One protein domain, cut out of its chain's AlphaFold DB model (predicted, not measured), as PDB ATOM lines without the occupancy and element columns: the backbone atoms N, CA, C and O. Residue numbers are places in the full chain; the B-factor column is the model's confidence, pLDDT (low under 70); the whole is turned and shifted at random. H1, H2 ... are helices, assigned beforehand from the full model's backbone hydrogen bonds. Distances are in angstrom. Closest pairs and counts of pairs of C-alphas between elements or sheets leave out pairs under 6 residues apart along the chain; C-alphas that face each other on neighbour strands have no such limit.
ATOM      1  N   LEU A 154      40.310   7.250 -14.215       61.09
ATOM      2  CA  LEU A 154      39.651   6.779 -15.444       61.09
ATOM      3  C   LEU A 154      38.695   7.825 -16.045       61.09
ATOM      4  O   LEU A 154      38.664   8.004 -17.260       61.09
ATOM      5  N   THR A 155      37.964   8.563 -15.206       59.75
ATOM      6  CA  THR A 155      37.026   9.617 -15.630       59.75
ATOM      7  C   THR A 155      37.742  10.773 -16.331       59.75
ATOM      8  O   THR A 155      37.218  11.334 -17.291       59.75
ATOM      9  N   TRP A 156      38.958  11.117 -15.886       65.00
ATOM     10  CA  TRP A 156      39.788  12.137 -16.531       65.00
ATOM     11  C   TRP A 156      40.290  11.648 -17.893       65.00
ATOM     12  O   TRP A 156      40.154  12.360 -18.882       65.00
ATOM     13  N   LEU A 157      40.768  10.401 -17.970       65.00
ATOM     14  CA  LEU A 157      41.268   9.801 -19.212       65.00
ATOM     15  C   LEU A 157      40.150   9.631 -20.260       65.00
ATOM     16  O   LEU A 157      40.357   9.919 -21.436       65.00
ATOM     17  N   LEU A 158      38.941   9.237 -19.840       63.69
ATOM     18  CA  LEU A 158      37.767   9.171 -20.718       63.69
ATOM     19  C   LEU A 158      37.398  10.550 -21.281       63.69
ATOM     20  O   LEU A 158      37.238  10.671 -22.492       63.69
ATOM     21  N   ARG A 159      37.331  11.586 -20.433       61.00
ATOM     22  CA  ARG A 159      37.036  12.969 -20.854       61.00
ATOM     23  C   ARG A 159      38.119  13.561 -21.758       61.00
ATOM     24  O   ARG A 159      37.782  14.238 -22.718       61.00
ATOM     25  N   ALA A 160      39.394  13.285 -21.479       59.94
ATOM     26  CA  ALA A 160      40.519  13.727 -22.306       59.94
ATOM     27  C   ALA A 160      40.547  13.052 -23.689       59.94
ATOM     28  O   ALA A 160      41.080  13.618 -24.637       59.94
ATOM     29  N   ARG A 161      39.974  11.845 -23.810       61.62
ATOM     30  CA  ARG A 161      39.873  11.109 -25.076       61.62
ATOM     31  C   ARG A 161      38.659  11.522 -25.911       61.62
ATOM     32  O   ARG A 161      38.770  11.591 -27.130       61.62
ATOM     33  N   ASP A 162      37.504  11.694 -25.273       65.94
ATOM     34  CA  ASP A 162      36.236  12.065 -25.907       65.94
ATOM     35  C   ASP A 162      35.260  12.592 -24.836       65.94
ATOM     36  O   ASP A 162      34.825  11.854 -23.945       65.94
ATOM     37  N   GLU A 163      34.873  13.866 -24.941       68.75
ATOM     38  CA  GLU A 163      33.911  14.510 -24.038       68.75
ATOM     39  C   GLU A 163      32.580  13.739 -23.958       68.75
ATOM     40  O   GLU A 163      31.975  13.636 -22.887       68.75
ATOM     41  N   MET A 164      32.149  13.116 -25.064       72.44
ATOM     42  CA  MET A 164      30.934  12.303 -25.122       72.44
ATOM     43  C   MET A 164      31.071  11.010 -24.310       72.44
ATOM     44  O   MET A 164      30.137  10.640 -23.596       72.44
ATOM     45  N   GLN A 165      32.230  10.340 -24.353       68.62
ATOM     46  CA  GLN A 165      32.492   9.170 -23.501       68.62
ATOM     47  C   GLN A 165      32.511   9.555 -22.018       68.62
ATOM     48  O   GLN A 165      31.989   8.808 -21.190       68.62
ATOM     49  N   GLY A 166      33.044  10.738 -21.693       71.69
ATOM     50  CA  GLY A 166      32.966  11.320 -20.355       71.69
ATOM     51  C   GLY A 166      31.522  11.459 -19.858       71.69
ATOM     52  O   GLY A 166      31.180  10.912 -18.811       71.69
ATOM     53  N   MET A 167      30.653  12.108 -20.640       76.06
ATOM     54  CA  MET A 167      29.231  12.283 -20.294       76.06
ATOM     55  C   MET A 167      28.464  10.956 -20.169       76.06
ATOM     56  O   MET A 167      27.615  10.810 -19.284       76.06
ATOM     57  N   ILE A 168      28.753   9.976 -21.034       80.50
ATOM     58  CA  ILE A 168      28.152   8.634 -20.961       80.50
ATOM     59  C   ILE A 168      28.539   7.952 -19.642       80.50
ATOM     60  O   ILE A 168      27.663   7.429 -18.951       80.50
ATOM     61  N   HIS A 169      29.821   7.992 -19.271       74.94
ATOM     62  CA  HIS A 169      30.315   7.428 -18.014       74.94
ATOM     63  C   HIS A 169      29.686   8.117 -16.792       74.94
ATOM     64  O   HIS A 169      29.146   7.441 -15.918       74.94
ATOM     65  N   ASP A 170      29.671   9.454 -16.761       79.00
ATOM     66  CA  ASP A 170      29.062  10.228 -15.670       79.00
ATOM     67  C   ASP A 170      27.572   9.871 -15.484       79.00
ATOM     68  O   ASP A 170      27.106   9.666 -14.360       79.00
ATOM     69  N   THR A 171      26.832   9.719 -16.589       84.19
ATOM     70  CA  THR A 171      25.413   9.324 -16.580       84.19
ATOM     71  C   THR A 171      25.225   7.902 -16.038       84.19
ATOM     72  O   THR A 171      24.330   7.666 -15.226       84.19
ATOM     73  N   GLN A 172      26.078   6.952 -16.436       83.38
ATOM     74  CA  GLN A 172      26.046   5.575 -15.928       83.38
ATOM     75  C   GLN A 172      26.322   5.525 -14.420       83.38
ATOM     76  O   GLN A 172      25.558   4.904 -13.678       83.38
ATOM     77  N   CYS A 173      27.355   6.230 -13.948       80.62
ATOM     78  CA  CYS A 173      27.653   6.354 -12.521       80.62
ATOM     79  C   CYS A 173      26.489   6.983 -11.743       80.62
ATOM     80  O   CYS A 173      26.146   6.498 -10.664       80.62
ATOM     81  N   HIS A 174      25.846   8.016 -12.295       83.88
ATOM     82  CA  HIS A 174      24.703   8.672 -11.661       83.88
ATOM     83  C   HIS A 174      23.503   7.726 -11.505       83.88
ATOM     84  O   HIS A 174      22.965   7.594 -10.406       83.88
ATOM     85  N   VAL A 175      23.124   7.002 -12.566       88.06
ATOM     86  CA  VAL A 175      22.024   6.020 -12.524       88.06
ATOM     87  C   VAL A 175      22.312   4.896 -11.522       88.06
ATOM     88  O   VAL A 175      21.428   4.530 -10.748       88.06
ATOM     89  N   LEU A 176      23.544   4.379 -11.483       87.12
ATOM     90  CA  LEU A 176      23.946   3.341 -10.526       87.12
ATOM     91  C   LEU A 176      23.917   3.842  -9.073       87.12
ATOM     92  O   LEU A 176      23.433   3.130  -8.194       87.12
ATOM     93  N   ALA A 177      24.372   5.071  -8.816       85.94
ATOM     94  CA  ALA A 177      24.328   5.675  -7.484       85.94
ATOM     95  C   ALA A 177      22.886   5.897  -6.996       85.94
ATOM     96  O   ALA A 177      22.561   5.563  -5.856       85.94
ATOM     97  N   LEU A 178      22.003   6.402  -7.866       87.00
ATOM     98  CA  LEU A 178      20.577   6.552  -7.565       87.00
ATOM     99  C   LEU A 178      19.900   5.200  -7.302       87.00
ATOM    100  O   LEU A 178      19.137   5.073  -6.344       87.00
ATOM    101  N   TYR A 179      20.207   4.176  -8.103       87.19
ATOM    102  CA  TYR A 179      19.702   2.821  -7.885       87.19
ATOM    103  C   TYR A 179      20.141   2.258  -6.525       87.19
ATOM    104  O   TYR A 179      19.310   1.717  -5.796       87.19
ATOM    105  N   GLU A 180      21.407   2.431  -6.134       85.94
ATOM    106  CA  GLU A 180      21.902   1.924  -4.849       85.94
ATOM    107  C   GLU A 180      21.306   2.674  -3.645       85.94
ATOM    108  O   GLU A 180      21.061   2.055  -2.609       85.94
ATOM    109  N   LEU A 181      20.989   3.971  -3.765       87.69
ATOM    110  CA  LEU A 181      20.262   4.716  -2.724       87.69
ATOM    111  C   LEU A 181      18.865   4.133  -2.458       87.69
ATOM    112  O   LEU A 181      18.477   3.994  -1.296       87.69
ATOM    113  N   VAL A 182      18.150   3.738  -3.517       87.06
ATOM    114  CA  VAL A 182      16.837   3.077  -3.414       87.06
ATOM    115  C   VAL A 182      16.990   1.640  -2.908       87.06
ATOM    116  O   VAL A 182      16.290   1.235  -1.982       87.06
ATOM    117  N   ARG A 183      17.936   0.867  -3.462       85.81
ATOM    118  CA  ARG A 183      18.172  -0.542  -3.091       85.81
ATOM    119  C   ARG A 183      18.605  -0.702  -1.633       85.81
ATOM    120  O   ARG A 183      18.187  -1.649  -0.976       85.81
ATOM    121  N   SER A 184      19.418   0.223  -1.125       86.44
ATOM    122  CA  SER A 184      19.867   0.236   0.274       86.44
ATOM    123  C   SER A 184      18.850   0.842   1.251       86.44
ATOM    124  O   SER A 184      19.141   0.932   2.442       86.44
ATOM    125  N   GLY A 185      17.672   1.268   0.773       83.31
ATOM    126  CA  GLY A 185      16.612   1.858   1.597       83.31
ATOM    127  C   GLY A 185      16.960   3.223   2.205       83.31
ATOM    128  O   GLY A 185      16.234   3.701   3.074       83.31
ATOM    129  N   LYS A 186      18.061   3.853   1.770       78.12
ATOM    130  CA  LYS A 186      18.523   5.155   2.279       78.12
ATOM    131  C   LYS A 186      17.644   6.305   1.801       78.12
ATOM    132  O   LYS A 186      17.483   7.284   2.523       78.12
ATOM    133  N   GLU A 187      17.071   6.183   0.605       81.31
ATOM    134  CA  GLU A 187      16.092   7.131   0.077       81.31
ATOM    135  C   GLU A 187      14.921   6.405  -0.590       81.31
ATOM    136  O   GLU A 187      15.092   5.390  -1.264       81.31
ATOM    137  N   GLY A 188      13.714   6.952  -0.425       81.94
ATOM    138  CA  GLY A 188      12.530   6.467  -1.131       81.94
ATOM    139  C   GLY A 188      12.586   6.783  -2.628       81.94
ATOM    140  O   GLY A 188      13.097   7.831  -3.032       81.94
ATOM    141  N   TRP A 189      11.996   5.902  -3.442       80.75
ATOM    142  CA  TRP A 189      11.928   6.040  -4.903       80.75
ATOM    143  C   TRP A 189      11.445   7.427  -5.359       80.75
ATOM    144  O   TRP A 189      12.017   8.001  -6.277       80.75
ATOM    145  N   GLU A 190      10.454   8.012  -4.681       82.94
ATOM    146  CA  GLU A 190       9.906   9.336  -5.013       82.94
ATOM    147  C   GLU A 190      10.932  10.479  -4.896       82.94
ATOM    148  O   GLU A 190      10.913  11.420  -5.692       82.94
ATOM    149  N   THR A 191      11.850  10.404  -3.926       82.50
ATOM    150  CA  THR A 191      12.928  11.391  -3.738       82.50
ATOM    151  C   THR A 191      13.964  11.278  -4.852       82.50
ATOM    152  O   THR A 191      14.403  12.288  -5.404       82.50
ATOM    153  N   VAL A 192      14.310  10.046  -5.224       82.44
ATOM    154  CA  VAL A 192      15.240   9.745  -6.318       82.44
ATOM    155  C   VAL A 192      14.637  10.105  -7.682       82.44
ATOM    156  O   VAL A 192      15.325  10.689  -8.516       82.44
ATOM    157  N   GLN A 193      13.337   9.877  -7.886       81.06
ATOM    158  CA  GLN A 193      12.620  10.255  -9.107       81.06
ATOM    159  C   GLN A 193      12.644  11.774  -9.348       81.06
ATOM    160  O   GLN A 193      12.948  12.200 -10.461       81.06
ATOM    161  N   LYS A 194      12.440  12.585  -8.299       84.00
ATOM    162  CA  LYS A 194      12.550  14.054  -8.380       84.00
ATOM    163  C   LYS A 194      13.950  14.523  -8.779       84.00
ATOM    164  O   LYS A 194      14.088  15.483  -9.533       84.00
ATOM    165  N   ARG A 195      15.003  13.832  -8.323       79.38
ATOM    166  CA  ARG A 195      16.396  14.130  -8.713       79.38
ATOM    167  C   ARG A 195      16.711  13.763 -10.164       79.38
ATOM    168  O   ARG A 195      17.595  14.378 -10.746       79.38
ATOM    169  N   MET A 196      15.961  12.838 -10.766       77.94
ATOM    170  CA  MET A 196      16.035  12.519 -12.200       77.94
ATOM    171  C   MET A 196      15.265  13.510 -13.096       77.94
ATOM    172  O   MET A 196      15.176  13.290 -14.302       77.94
ATOM    173  N   GLY A 197      14.713  14.598 -12.541       70.50
ATOM    174  CA  GLY A 197      14.066  15.661 -13.318       70.50
ATOM    175  C   GLY A 197      12.624  15.362 -13.748       70.50
ATOM    176  O   GLY A 197      12.214  15.803 -14.823       70.50
ATOM    177  N   ARG A 198      11.863  14.618 -12.932       48.91
ATOM    178  CA  ARG A 198      10.409  14.412 -13.079       48.91
ATOM    179  C   ARG A 198       9.630  14.834 -11.838       48.91
ATOM    180  O   ARG A 198      10.090  14.505 -10.724       48.91
TER     181      ARG A 198
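Overview. This is residues 154 to 198 of the 198 residues of the protein "Transcriptional regulator" of Salmonella enterica I (UniProt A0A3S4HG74). One long helix, H2, makes the length, and a short helix folds back beside each of its ends, H1 at one and H3 at the other, roughly as a flat Z. The 45 printed residues hold three named helices, H1, H2, H3 in chain order, and no named strand; the class is all helix. The whole is loose, with a radius of gyration of the C-alphas of 13.0 A and spans of 37 by 21 by 9 A.

Arrangement. H1, residues 154 to 161, and H2, residues 163 to 183, form a helical hairpin, opposite ways at a shallow tilt of 26 degrees. H2 touches H1 with residues 165 to 170 alone; the closest C-alphas, of Arg 159 and Gly 166, are 4.4 A apart. H2 and H3, residues 189 to 195, form another, opposite ways at a shallow tilt of 29 degrees. H2 touches H3 with residues 178 to 182 alone; the closest C-alphas, of Val 182 and Trp 189, are 5.9 A apart. H1 and H3 are apart. In H1, H2 and H3 every O i to N i+4 pair is within hydrogen-bond range.

Along the chain. H1 begins at C-alpha 154 (39.651, 6.779, -15.444) and is 10.6 A long. H2 measures 30.2 A. H3, 10.0 A, ends at C-alpha 195 (16.396, 14.130, -8.713).

Size, cuts and confidence. The farthest C-alphas, of Arg 161 and Gly 188, are 36.6 A apart. The printed part has no cut, and both links are tight. Residues 154 to 163, 165 and 198 have pLDDT under 70.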